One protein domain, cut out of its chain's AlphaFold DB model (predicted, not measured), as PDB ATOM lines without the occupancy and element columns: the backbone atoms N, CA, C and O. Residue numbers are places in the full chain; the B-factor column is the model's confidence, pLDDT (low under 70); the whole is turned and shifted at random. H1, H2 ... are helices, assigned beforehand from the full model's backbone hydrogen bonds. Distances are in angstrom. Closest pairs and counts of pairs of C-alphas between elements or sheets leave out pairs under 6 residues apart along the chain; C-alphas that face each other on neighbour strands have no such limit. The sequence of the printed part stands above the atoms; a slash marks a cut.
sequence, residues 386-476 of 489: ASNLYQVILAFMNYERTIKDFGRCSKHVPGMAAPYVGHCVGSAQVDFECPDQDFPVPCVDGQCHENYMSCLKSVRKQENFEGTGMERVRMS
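AT A GLANCE: This is residues 386 to 476 of the 489 residues of the protein "Hypothetical protein" of Paramoeba aestuarina (UniProt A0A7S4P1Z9). Two long helices, H1 and H2, run in broadly the same direction without touching, joined by a long looping stretch, residues 406 to 451, that makes much of a compact body. From this body the first residues of H1, 386 to 392, stick out at one end, and the last part of H2 with the short helix H3, residues 463 to 476, sticks out at the other. The printed part has 91 residues with three named helices in the order H1, H2, H3 and no named strand; the class is all helix, though under half of the residues are in named elements. The whole is only just loose, close to compact, with a radius of gyration of the C-alphas of 14.9 A, and it is elongated, spanning 56 by 30 by 20 A.

HOW THE PARTS SIT: H1, residues 386 to 405, and H2, residues 452 to 469, are near each other, with no pair of C-alphas within 8 A but 5 pairs within 10 A. In the stretch between them, residues 441 to 442 pair with residues 448 to 449, antiparallel. H3, residues 471 to 476, and H2 meet only through their link. H1 and H3 are apart. In H1 and H2 every O i to N i+4 pair is within hydrogen-bond range; in H3 it is 1 of 2.

IN THESE COORDINATES: H1 begins at C-alpha 386 (-4.041, 31.613, -23.863) and is 28.6 A long from first to last C-alpha. H2 begins at C-alpha 452 (9.442, 29.142, -38.607) and is 26.5 A long. H3 is 8.7 A long and ends at C-alpha 476 (39.089, 16.691, -57.363).

THE WHOLE: The C-alphas of Ala 386 and Ser 476, the two farthest apart, are 56.6 A apart. Without the stretches that stand free, 70 residues span 31 by 26 by 21 A. The link from H1 to H2 is long, with 46 residues; that from H2 to H3 is tight, with 1 residue. The printed part has no cut. The mean pLDDT of the printed part is 74.7, and residues 410 to 430 and 466 to 476 are under 70.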
ATOM      1  N   ALA A 386      -5.235  31.305 -24.650       89.88
ATOM      2  CA  ALA A 386      -4.041  31.613 -23.863       89.88
ATOM      3  C   ALA A 386      -3.290  30.357 -23.386       89.88
ATOM      4  O   ALA A 386      -2.063  30.287 -23.469       89.88
ATOM      5  N   SER A 387      -4.018  29.326 -22.943       89.50
ATOM      6  CA  SER A 387      -3.412  28.057 -22.514       89.50
ATOM      7  C   SER A 387      -2.763  27.282 -23.669       89.50
ATOM      8  O   SER A 387      -1.660  26.755 -23.515       89.50
ATOM      9  N   ASN A 388      -3.408  27.258 -24.838       91.69
ATOM     10  CA  ASN A 388      -2.881  26.625 -26.043       91.69
ATOM     11  C   ASN A 388      -1.686  27.415 -26.587       91.69
ATOM     12  O   ASN A 388      -0.657  26.826 -26.906       91.69
ATOM     13  N   LEU A 389      -1.783  28.747 -26.616       88.00
ATOM     14  CA  LEU A 389      -0.702  29.649 -27.004       88.00
ATOM     15  C   LEU A 389       0.529  29.437 -26.122       88.00
ATOM     16  O   LEU A 389       1.632  29.296 -26.642       88.00
ATOM     17  N   TYR A 390       0.354  29.318 -24.804       87.00
ATOM     18  CA  TYR A 390       1.459  29.030 -23.891       87.00
ATOM     19  C   TYR A 390       2.144  27.690 -24.205       87.00
ATOM     20  O   TYR A 390       3.372  27.617 -24.251       87.00
ATOM     21  N   GLN A 391       1.369  26.634 -24.478       90.50
ATOM     22  CA  GLN A 391       1.923  25.334 -24.880       90.50
ATOM     23  C   GLN A 391       2.674  25.413 -26.212       90.50
ATOM     24  O   GLN A 391       3.752  24.834 -26.343       90.50
ATOM     25  N   VAL A 392       2.133  26.147 -27.186       87.88
ATOM     26  CA  VAL A 392       2.762  26.365 -28.493       87.88
ATOM     27  C   VAL A 392       4.074  27.139 -28.342       87.88
ATOM     28  O   VAL A 392       5.090  26.722 -28.897       87.88
ATOM     29  N   ILE A 393       4.101  28.205 -27.537       85.00
ATOM     30  CA  ILE A 393       5.320  28.969 -27.233       85.00
ATOM     31  C   ILE A 393       6.360  28.065 -26.565       85.00
ATOM     32  O   ILE A 393       7.514  28.043 -26.990       85.00
ATOM     33  N   LEU A 394       5.966  27.263 -25.571       85.12
ATOM     34  CA  LEU A 394       6.869  26.325 -24.903       85.12
ATOM     35  C   LEU A 394       7.430  25.277 -25.876       85.12
ATOM     36  O   LEU A 394       8.625  24.969 -25.845       85.12
ATOM     37  N   ALA A 395       6.589  24.742 -26.765       87.69
ATOM     38  CA  ALA A 395       7.019  23.824 -27.813       87.69
ATOM     39  C   ALA A 395       8.042  24.490 -28.746       87.69
ATOM     40  O   ALA A 395       9.076  23.885 -29.036       87.69
ATOM     41  N   PHE A 396       7.815  25.746 -29.145       83.69
ATOM     42  CA  PHE A 396       8.761  26.509 -29.957       83.69
ATOM     43  C   PHE A 396      10.075  26.804 -29.232       83.69
ATOM     44  O   PHE A 396      11.128  26.644 -29.842       83.69
ATOM     45  N   MET A 397      10.056  27.143 -27.941       82.12
ATOM     46  CA  MET A 397      11.281  27.345 -27.155       82.12
ATOM     47  C   MET A 397      12.121  26.060 -27.065       82.12
ATOM     48  O   MET A 397      13.342  26.089 -27.229       82.12
ATOM     49  N   ASN A 398      11.476  24.908 -26.859       85.31
ATOM     50  CA  ASN A 398      12.161  23.610 -26.834       85.31
ATOM     51  C   ASN A 398      12.693  23.206 -28.216       85.31
ATOM     52  O   ASN A 398      13.796  22.663 -28.343       85.31
ATOM     53  N   TYR A 399      11.919  23.480 -29.264       85.38
ATOM     54  CA  TYR A 399      12.323  23.231 -30.641       85.38
ATOM     55  C   TYR A 399      13.526  24.109 -31.030       85.38
ATOM     56  O   TYR A 399      14.516  23.599 -31.554       85.38
ATOM     57  N   GLU A 400      13.517  25.395 -30.664       81.88
ATOM     58  CA  GLU A 400      14.649  26.312 -30.835       81.88
ATOM     59  C   GLU A 400      15.904  25.806 -30.102       81.88
ATOM     60  O   GLU A 400      16.989  25.742 -30.688       81.88
ATOM     61  N   ARG A 401      15.768  25.370 -28.841       83.62
ATOM     62  CA  ARG A 401      16.874  24.778 -28.074       83.62
ATOM     63  C   ARG A 401      17.492  23.577 -28.789       83.62
ATOM     64  O   ARG A 401      18.714  23.488 -28.888       83.62
ATOM     65  N   THR A 402      16.656  22.698 -29.329       86.88
ATOM     66  CA  THR A 402      17.101  21.509 -30.066       86.88
ATOM     67  C   THR A 402      17.923  21.902 -31.299       86.88
ATOM     68  O   THR A 402      18.971  21.322 -31.570       86.88
ATOM     69  N   ILE A 403      17.505  22.941 -32.026       83.19
ATOM     70  CA  ILE A 403      18.232  23.443 -33.203       83.19
ATOM     71  C   ILE A 403      19.570  24.083 -32.807       83.19
ATOM     72  O   ILE A 403      20.567  23.910 -33.518       83.19
ATOM     73  N   LYS A 404      19.628  24.763 -31.652       81.81
ATOM     74  CA  LYS A 404      20.891  25.253 -31.073       81.81
ATOM     75  C   LYS A 404      21.841  24.102 -30.759       81.81
ATOM     76  O   LYS A 404      23.016  24.199 -31.101       81.81
ATOM     77  N   ASP A 405      21.340  23.017 -30.173       83.69
ATOM     78  CA  ASP A 405      22.150  21.835 -29.850       83.69
ATOM     79  C   ASP A 405      22.662  21.125 -31.125       83.69
ATOM     80  O   ASP A 405      23.757  20.568 -31.128       83.69
ATOM     81  N   PHE A 406      21.946  21.240 -32.251       85.12
ATOM     82  CA  PHE A 406      22.445  20.842 -33.575       85.12
ATOM     83  C   PHE A 406      23.473  21.815 -34.190       85.12
ATOM     84  O   PHE A 406      23.952  21.574 -35.300       85.12
ATOM     85  N   GLY A 407      23.813  22.919 -33.518       82.88
ATOM     86  CA  GLY A 407      24.755  23.927 -34.011       82.88
ATOM     87  C   GLY A 407      24.225  24.750 -35.190       82.88
ATOM     88  O   GLY A 407      25.014  25.281 -35.968       82.88
ATOM     89  N   ARG A 408      22.898  24.833 -35.361       77.62
ATOM     90  CA  ARG A 408      22.259  25.446 -36.542       77.62
ATOM     91  C   ARG A 408      21.695  26.850 -36.319       77.62
ATOM     92  O   ARG A 408      21.175  27.441 -37.256       77.62
ATOM     93  N   CYS A 409      21.841  27.417 -35.125       74.75
ATOM     94  CA  CYS A 409      21.431  28.795 -34.840       74.75
ATOM     95  C   CYS A 409      22.645  29.728 -34.808       74.75
ATOM     96  O   CYS A 409      23.504  29.594 -33.934       74.75
ATOM     97  N   SER A 410      22.721  30.686 -35.735       62.16
ATOM     98  CA  SER A 410      23.848  31.618 -35.861       62.16
ATOM     99  C   SER A 410      23.425  33.070 -35.608       62.16
ATOM    100  O   SER A 410      23.051  33.794 -36.518       62.16
ATOM    101  N   LYS A 411      23.590  33.508 -34.350       61.97
ATOM    102  CA  LYS A 411      23.337  34.873 -33.840       61.97
ATOM    103  C   LYS A 411      21.918  35.417 -34.091       61.97
ATOM    104  O   LYS A 411      21.138  34.938 -34.898       61.97
ATOM    105  N   HIS A 412      21.571  36.424 -33.303       59.47
ATOM    106  CA  HIS A 412      20.249  37.030 -33.298       59.47
ATOM    107  C   HIS A 412      20.020  37.825 -34.593       59.47
ATOM    108  O   HIS A 412      20.806  38.727 -34.882       59.47
ATOM    109  N   VAL A 413      18.953  37.524 -35.342       56.19
ATOM    110  CA  VAL A 413      18.467  38.396 -36.427       56.19
ATOM    111  C   VAL A 413      17.657  39.528 -35.778       56.19
ATOM    112  O   VAL A 413      16.698  39.233 -35.057       56.19
ATOM    113  N   PRO A 414      18.052  40.804 -35.924       52.75
ATOM    114  CA  PRO A 414      17.246  41.935 -35.470       52.75
ATOM    115  C   PRO A 414      16.004  42.098 -36.362       52.75
ATOM    116  O   PRO A 414      16.099  41.895 -37.566       52.75
ATOM    117  N   GLY A 415      14.862  42.508 -35.799       53.50
ATOM    118  CA  GLY A 415      13.723  43.006 -36.590       53.50
ATOM    119  C   GLY A 415      12.571  42.036 -36.885       53.50
ATOM    120  O   GLY A 415      11.621  42.442 -37.541       53.50
ATOM    121  N   MET A 416      12.582  40.794 -36.387       53.69
ATOM    122  CA  MET A 416      11.388  39.934 -36.465       53.69
ATOM    123  C   MET A 416      10.333  40.326 -35.424       53.69
ATOM    124  O   MET A 416      10.673  40.580 -34.270       53.69
ATOM    125  N   ALA A 417       9.053  40.288 -35.818       51.00
ATOM    126  CA  ALA A 417       7.902  40.586 -34.956       51.00
ATOM    127  C   ALA A 417       7.793  39.657 -33.727       51.00
ATOM    128  O   ALA A 417       7.277  40.056 -32.688       51.00
ATOM    129  N   ALA A 418       8.346  38.442 -33.815       57.91
ATOM    130  CA  ALA A 418       8.463  37.491 -32.711       57.91
ATOM    131  C   ALA A 418       9.942  37.120 -32.492       57.91
ATOM    132  O   ALA A 418      10.374  36.031 -32.893       57.91
ATOM    133  N   PRO A 419      10.748  38.009 -31.877       56.09
ATOM    134  CA  PRO A 419      12.193  37.826 -31.799       56.09
ATOM    135  C   PRO A 419      12.555  36.489 -31.148       56.09
ATOM    136  O   PRO A 419      13.460  35.836 -31.642       56.09
ATOM    137  N   TYR A 420      11.778  36.036 -30.157       58.88
ATOM    138  CA  TYR A 420      12.014  34.831 -29.350       58.88
ATOM    139  C   TYR A 420      11.852  33.479 -30.070       58.88
ATOM    140  O   TYR A 420      12.283  32.461 -29.533       58.88
ATOM    141  N   VAL A 421      11.242  33.436 -31.260       57.59
ATOM    142  CA  VAL A 421      11.018  32.181 -32.015       57.59
ATOM    143  C   VAL A 421      11.864  32.127 -33.299       57.59
ATOM    144  O   VAL A 421      12.180  31.048 -33.791       57.59
ATOM    145  N   GLY A 422      12.312  33.276 -33.821       59.88
ATOM    146  CA  GLY A 422      12.975  33.403 -35.127       59.88
ATOM    147  C   GLY A 422      14.511  33.310 -35.152       59.88
ATOM    148  O   GLY A 422      15.119  33.515 -36.195       59.88
ATOM    149  N   HIS A 423      15.198  33.006 -34.049       66.31
ATOM    150  CA  HIS A 423      16.668  33.163 -33.952       66.31
ATOM    151  C   HIS A 423      17.525  32.199 -34.795       66.31
ATOM    152  O   HIS A 423      18.753  32.272 -34.796       66.31
ATOM    153  N   CYS A 424      16.896  31.240 -35.456       67.19
ATOM    154  CA  CYS A 424      17.553  30.033 -35.944       67.19
ATOM    155  C   CYS A 424      17.248  29.752 -37.424       67.19
ATOM    156  O   CYS A 424      17.609  28.696 -37.929       67.19
ATOM    157  N   VAL A 425      16.590  30.688 -38.114       66.56
ATOM    158  CA  VAL A 425      16.256  30.599 -39.549       66.56
ATOM    159  C   VAL A 425      17.341  31.153 -40.479       66.56
ATOM    160  O   VAL A 425      17.118  31.274 -41.677       66.56
ATOM    161  N   GLY A 426      18.547  31.390 -39.952       57.34
ATOM    162  CA  GLY A 426      19.781  31.529 -40.729       57.34
ATOM    163  C   GLY A 426      20.556  32.829 -40.484       57.34
ATOM    164  O   GLY A 426      20.137  33.699 -39.724       57.34
ATOM    165  N   SER A 427      21.757  32.904 -41.064       52.84
ATOM    166  CA  SER A 427      22.813  33.858 -40.708       52.84
ATOM    167  C   SER A 427      22.406  35.324 -40.870       52.84
ATOM    168  O   SER A 427      22.181  35.752 -41.991       52.84
ATOM    169  N   ALA A 428      22.413  36.067 -39.758       54.28
ATOM    170  CA  ALA A 428      22.635  37.508 -39.518       54.28
ATOM    171  C   ALA A 428      22.208  38.626 -40.515       54.28
ATOM    172  O   ALA A 428      22.273  39.783 -40.110       54.28
ATOM    173  N   GLN A 429      21.778  38.376 -41.751       60.62
ATOM    174  CA  GLN A 429      21.420  39.397 -42.744       60.62
ATOM    175  C   GLN A 429      20.349  38.857 -43.701       60.62
ATOM    176  O   GLN A 429      20.640  38.500 -44.841       60.62
ATOM    177  N   VAL A 430      19.101  38.787 -43.240       67.81
ATOM    178  CA  VAL A 430      17.957  38.764 -44.158       67.81
ATOM    179  C   VAL A 430      17.543  40.222 -44.337       67.81
ATOM    180  O   VAL A 430      17.044  40.827 -43.395       67.81
ATOM    181  N   ASP A 431      17.855  40.809 -45.496       70.88
ATOM    182  CA  ASP A 431      17.700  42.253 -45.768       70.88
ATOM    183  C   ASP A 431      16.399  42.558 -46.537       70.88
ATOM    184  O   ASP A 431      16.355  43.412 -47.421       70.88
ATOM    185  N   PHE A 432      15.338  41.790 -46.264       80.81
ATOM    186  CA  PHE A 432      14.019  42.003 -46.858       80.81
ATOM    187  C   PHE A 432      12.898  41.750 -45.849       80.81
ATOM    188  O   PHE A 432      13.016  40.918 -44.948       80.81
ATOM    189  N   GLU A 433      11.799  42.478 -46.025       81.56
ATOM    190  CA  GLU A 433      10.577  42.338 -45.236       81.56
ATOM    191  C   GLU A 433       9.572  41.448 -45.972       81.56
ATOM    192  O   GLU A 433       9.514  41.447 -47.204       81.56
ATOM    193  N   CYS A 434       8.764  40.704 -45.215       81.69
ATOM    194  CA  CYS A 434       7.659  39.929 -45.764       81.69
ATOM    195  C   CYS A 434       6.379  40.770 -45.759       81.69
ATOM    196  O   CYS A 434       5.872  41.076 -44.681       81.69
ATOM    197  N   PRO A 435       5.859  41.170 -46.935       81.50
ATOM    198  CA  PRO A 435       4.686  42.038 -47.008       81.50
ATOM    199  C   PRO A 435       3.375  41.292 -46.734       81.50
ATOM    200  O   PRO A 435       2.366  41.928 -46.447       81.50
ATOM    201  N   ASP A 436       3.381  39.963 -46.858       83.12
ATOM    202  CA  ASP A 436       2.208  39.114 -46.689       83.12
ATOM    203  C   ASP A 436       2.126  38.580 -45.253       83.12
ATOM    204  O   ASP A 436       3.073  37.964 -44.755       83.12
ATOM    205  N   GLN A 437       0.987  38.806 -44.598       78.19
ATOM    206  CA  GLN A 437       0.730  38.325 -43.241       78.19
ATOM    207  C   GLN A 437       0.584  36.802 -43.177       78.19
ATOM    208  O   GLN A 437       0.883  36.225 -42.133       78.19
ATOM    209  N   ASP A 438       0.204  36.153 -44.283       83.88
ATOM    210  CA  ASP A 438       0.134  34.690 -44.372       83.88
ATOM    211  C   ASP A 438       1.534  34.054 -44.443       83.88
ATOM    212  O   ASP A 438       1.700  32.867 -44.163       83.88
ATOM    213  N   PHE A 439       2.563  34.847 -44.775       87.75
ATOM    214  CA  PHE A 439       3.958  34.412 -44.877       87.75
ATOM    215  C   PHE A 439       4.900  35.347 -44.106       87.75
ATOM    216  O   PHE A 439       5.806  35.941 -44.692       87.75
ATOM    217  N   PRO A 440       4.741  35.485 -42.780       83.88
ATOM    218  CA  PRO A 440       5.394  36.545 -42.019       83.88
ATOM    219  C   PRO A 440       6.872  36.259 -41.711       83.88
ATOM    220  O   PRO A 440       7.539  37.089 -41.093       83.88
ATOM    221  N   VAL A 441       7.395  35.081 -42.073       83.62
ATOM    222  CA  VAL A 441       8.747  34.646 -41.700       83.62
ATOM    223  C   VAL A 441       9.724  34.855 -42.859       83.62
ATOM    224  O   VAL A 441       9.749  34.030 -43.778       83.62
ATOM    225  N   PRO A 442      10.571  35.901 -42.825       84.06
ATOM    226  CA  PRO A 442      11.652  36.056 -43.790       84.06
ATOM    227  C   PRO A 442      12.726  34.989 -43.541       84.06
ATOM    228  O   PRO A 442      13.149  34.758 -42.404       84.06
ATOM    229  N   CYS A 443      13.160  34.313 -44.603       84.81
ATOM    230  CA  CYS A 443      14.048  33.157 -44.531       84.81
ATOM    231  C   CYS A 443      15.333  33.376 -45.344       84.81
ATOM    232  O   CYS A 443      15.339  34.096 -46.344       84.81
ATOM    233  N   VAL A 444      16.444  32.740 -44.949       84.38
ATOM    234  CA  VAL A 444      17.732  32.871 -45.670       84.38
ATOM    235  C   VAL A 444      17.742  32.254 -47.064       84.38
ATOM    236  O   VAL A 444      18.670  32.495 -47.830       84.38
ATOM    237  N   ASP A 445      16.711  31.488 -47.414       86.81
ATOM    238  CA  ASP A 445      16.509  31.012 -48.779       86.81
ATOM    239  C   ASP A 445      16.029  32.118 -49.741       86.81
ATOM    240  O   ASP A 445      15.868  31.855 -50.935       86.81
ATOM    241  N   GLY A 446      15.815  33.340 -49.236       88.25
ATOM    242  CA  GLY A 446      15.333  34.484 -50.003       88.25
ATOM    243  C   GLY A 446      13.812  34.532 -50.155       88.25
ATOM    244  O   GLY A 446      13.323  35.305 -50.977       88.25
ATOM    245  N   GLN A 447      13.061  33.702 -49.421       91.31
ATOM    246  CA  GLN A 447      11.602  33.622 -49.500       91.31
ATOM    247  C   GLN A 447      10.928  33.931 -48.160       91.31
ATOM    248  O   GLN A 447      11.524  33.849 -47.085       91.31
ATOM    249  N   CYS A 448       9.647  34.274 -48.249       89.81
ATOM    250  CA  CYS A 448       8.750  34.408 -47.112       89.81
ATOM    251  C   CYS A 448       8.034  33.086 -46.855       89.81
ATOM    252  O   CYS A 448       7.620  32.395 -47.786       89.81
ATOM    253  N   HIS A 449       7.896  32.733 -45.583       90.25
ATOM    254  CA  HIS A 449       7.382  31.444 -45.138       90.25
ATOM    255  C   HIS A 449       6.229  31.621 -44.157       90.25
ATOM    256  O   HIS A 449       6.230  32.549 -43.352       90.25
ATOM    257  N   GLU A 450       5.273  30.690 -44.203       88.88
ATOM    258  CA  GLU A 450       4.092  30.667 -43.324       88.88
ATOM    259  C   GLU A 450       4.476  30.576 -41.844       88.88
ATOM    260  O   GLU A 450       3.809  31.120 -40.969       88.88
ATOM    261  N   ASN A 451       5.565  29.870 -41.539       85.44
ATOM    262  CA  ASN A 451       6.034  29.700 -40.180       85.44
ATOM    263  C   ASN A 451       7.527  29.366 -40.132       85.44
ATOM    264  O   ASN A 451       8.192  29.018 -41.109       85.44
ATOM    265  N   TYR A 452       8.051  29.432 -38.916       81.81
ATOM    266  CA  TYR A 452       9.442  29.142 -38.607       81.81
ATOM    267  C   TYR A 452       9.882  27.730 -39.057       81.81
ATOM    268  O   TYR A 452      10.998  27.540 -39.544       81.81
ATOM    269  N   MET A 453       9.001  26.727 -38.957       87.00
ATOM    270  CA  MET A 453       9.330  25.350 -39.339       87.00
ATOM    271  C   MET A 453       9.428  25.166 -40.856       87.00
ATOM    272  O   MET A 453      10.266  24.384 -41.311       87.00
ATOM    273  N   SER A 454       8.585  25.842 -41.643       90.06
ATOM    274  CA  SER A 454       8.624  25.749 -43.104       90.06
ATOM    275  C   SER A 454       9.917  26.354 -43.658       90.06
ATOM    276  O   SER A 454      10.566  25.708 -44.486       90.06
ATOM    277  N   CYS A 455      10.374  27.484 -43.104       87.94
ATOM    278  CA  CYS A 455      11.674  28.059 -43.454       87.94
ATOM    279  C   CYS A 455      12.828  27.083 -43.164       87.94
ATOM    280  O   CYS A 455      13.610  26.770 -44.060       87.94
ATOM    281  N   LEU A 456      12.908  26.495 -41.963       85.94
ATOM    282  CA  LEU A 456      13.970  25.523 -41.644       85.94
ATOM    283  C   LEU A 456      13.975  24.305 -42.572       85.94
ATOM    284  O   LEU A 456      15.037  23.814 -42.959       85.94
ATOM    285  N   LYS A 457      12.787  23.799 -42.931       90.88
ATOM    286  CA  LYS A 457      12.657  22.710 -43.908       90.88
ATOM    287  C   LYS A 457      13.202  23.137 -45.273       90.88
ATOM    288  O   LYS A 457      13.815  22.309 -45.946       90.88
ATOM    289  N   SER A 458      12.991  24.390 -45.672       90.12
ATOM    290  CA  SER A 458      13.526  24.954 -46.915       90.12
ATOM    291  C   SER A 458      15.052  25.067 -46.886       90.12
ATOM    292  O   SER A 458      15.724  24.500 -47.749       90.12
ATOM    293  N   VAL A 459      15.615  25.655 -45.824       86.06
ATOM    294  CA  VAL A 459      17.071  25.752 -45.615       86.06
ATOM    295  C   VAL A 459      17.716  24.368 -45.651       86.06
ATOM    296  O   VAL A 459      18.689  24.140 -46.367       86.06
ATOM    297  N   ARG A 460      17.130  23.384 -44.958       87.06
ATOM    298  CA  ARG A 460      17.660  22.015 -44.954       87.06
ATOM    299  C   ARG A 460      17.641  21.365 -46.338       87.06
ATOM    300  O   ARG A 460      18.541  20.586 -46.653       87.06
ATOM    301  N   LYS A 461      16.629  21.652 -47.166       89.31
ATOM    302  CA  LYS A 461      16.604  21.186 -48.560       89.31
ATOM    303  C   LYS A 461      17.778  21.782 -49.339       89.31
ATOM    304  O   LYS A 461      18.464  21.015 -50.006       89.31
ATOM    305  N   GLN A 462      18.045  23.082 -49.208       83.94
ATOM    306  CA  GLN A 462      19.178  23.738 -49.875       83.94
ATOM    307  C   GLN A 462      20.529  23.138 -49.455       83.94
ATOM    308  O   GLN A 462      21.306  22.740 -50.319       83.94
ATOM    309  N   GLU A 463      20.764  22.937 -48.153       82.69
ATOM    310  CA  GLU A 463      21.999  22.306 -47.650       82.69
ATOM    311  C   GLU A 463      22.237  20.906 -48.237       82.69
ATOM    312  O   GLU A 463      23.362  20.528 -48.570       82.69
ATOM    313  N   ASN A 464      21.172  20.108 -48.366       83.19
ATOM    314  CA  ASN A 464      21.263  18.763 -48.933       83.19
ATOM    315  C   ASN A 464      21.552  18.791 -50.445       83.19
ATOM    316  O   ASN A 464      22.235  17.900 -50.955       83.19
ATOM    317  N   PHE A 465      21.049  19.799 -51.163       78.06
ATOM    318  CA  PHE A 465      21.368  20.014 -52.577       78.06
ATOM    319  C   PHE A 465      22.841  20.406 -52.769       78.06
ATOM    320  O   PHE A 465      23.516  19.851 -53.636       78.06
ATOM    321  N   GLU A 466      23.377  21.289 -51.927       67.06
ATOM    322  CA  GLU A 466      24.787  21.694 -51.995       67.06
ATOM    323  C   GLU A 466      25.739  20.536 -51.652       67.06
ATOM    324  O   GLU A 466      26.720  20.299 -52.365       67.06
ATOM    325  N   GLY A 467      25.395  19.734 -50.636       60.25
ATOM    326  CA  GLY A 467      26.186  18.577 -50.199       60.25
ATOM    327  C   GLY A 467      26.203  17.393 -51.176       60.25
ATOM    328  O   GLY A 467      27.071  16.525 -51.077       60.25
ATOM    329  N   THR A 468      25.279  17.338 -52.138       55.03
ATOM    330  CA  THR A 468      25.204  16.247 -53.127       55.03
ATOM    331  C   THR A 468      25.741  16.629 -54.510       55.03
ATOM    332  O   THR A 468      26.052  15.732 -55.295       55.03
ATOM    333  N   GLY A 469      25.915  17.925 -54.808       52.34
ATOM    334  CA  GLY A 469      26.104  18.401 -56.184       52.34
ATOM    335  C   GLY A 469      27.444  19.044 -56.562       52.34
ATOM    336  O   GLY A 469      27.789  19.011 -57.741       52.34
ATOM    337  N   MET A 470      28.226  19.620 -55.637       46.47
ATOM    338  CA  MET A 470      29.387  20.445 -56.049       46.47
ATOM    339  C   MET A 470      30.697  20.241 -55.285       46.47
ATOM    340  O   MET A 470      31.764  20.576 -55.809       46.47
ATOM    341  N   GLU A 471      30.690  19.617 -54.108       46.28
ATOM    342  CA  GLU A 471      31.928  19.459 -53.329       46.28
ATOM    343  C   GLU A 471      32.840  18.326 -53.843       46.28
ATOM    344  O   GLU A 471      34.056  18.352 -53.639       46.28
ATOM    345  N   ARG A 472      32.308  17.400 -54.659       45.97
ATOM    346  CA  ARG A 472      33.142  16.438 -55.410       45.97
ATOM    347  C   ARG A 472      33.904  17.054 -56.584       45.97
ATOM    348  O   ARG A 472      34.925  16.498 -56.975       45.97
ATOM    349  N   VAL A 473      33.485  18.205 -57.120       49.59
ATOM    350  CA  VAL A 473      34.195  18.833 -58.253       49.59
ATOM    351  C   VAL A 473      35.329  19.749 -57.774       49.59
ATOM    352  O   VAL A 473      36.360  19.834 -58.441       49.59
ATOM    353  N   ARG A 474      35.218  20.361 -56.585       43.75
ATOM    354  CA  ARG A 474      36.276  21.237 -56.035       43.75
ATOM    355  C   ARG A 474      37.387  20.517 -55.267       43.75
ATOM    356  O   ARG A 474      38.513  21.010 -55.278       43.75
ATOM    357  N   MET A 475      37.137  19.349 -54.666       42.94
ATOM    358  CA  MET A 475      38.228  18.550 -54.081       42.94
ATOM    359  C   MET A 475      38.991  17.705 -55.113       42.94
ATOM    360  O   MET A 475      40.166  17.420 -54.905       42.94
ATOM    361  N   SER A 476      38.397  17.402 -56.274       43.31
ATOM    362  CA  SER A 476      39.089  16.691 -57.363       43.31
ATOM    363  C   SER A 476      39.993  17.584 -58.228       43.31
ATOM    364  O   SER A 476      40.829  17.056 -58.954       43.31
TER     365      SER A 476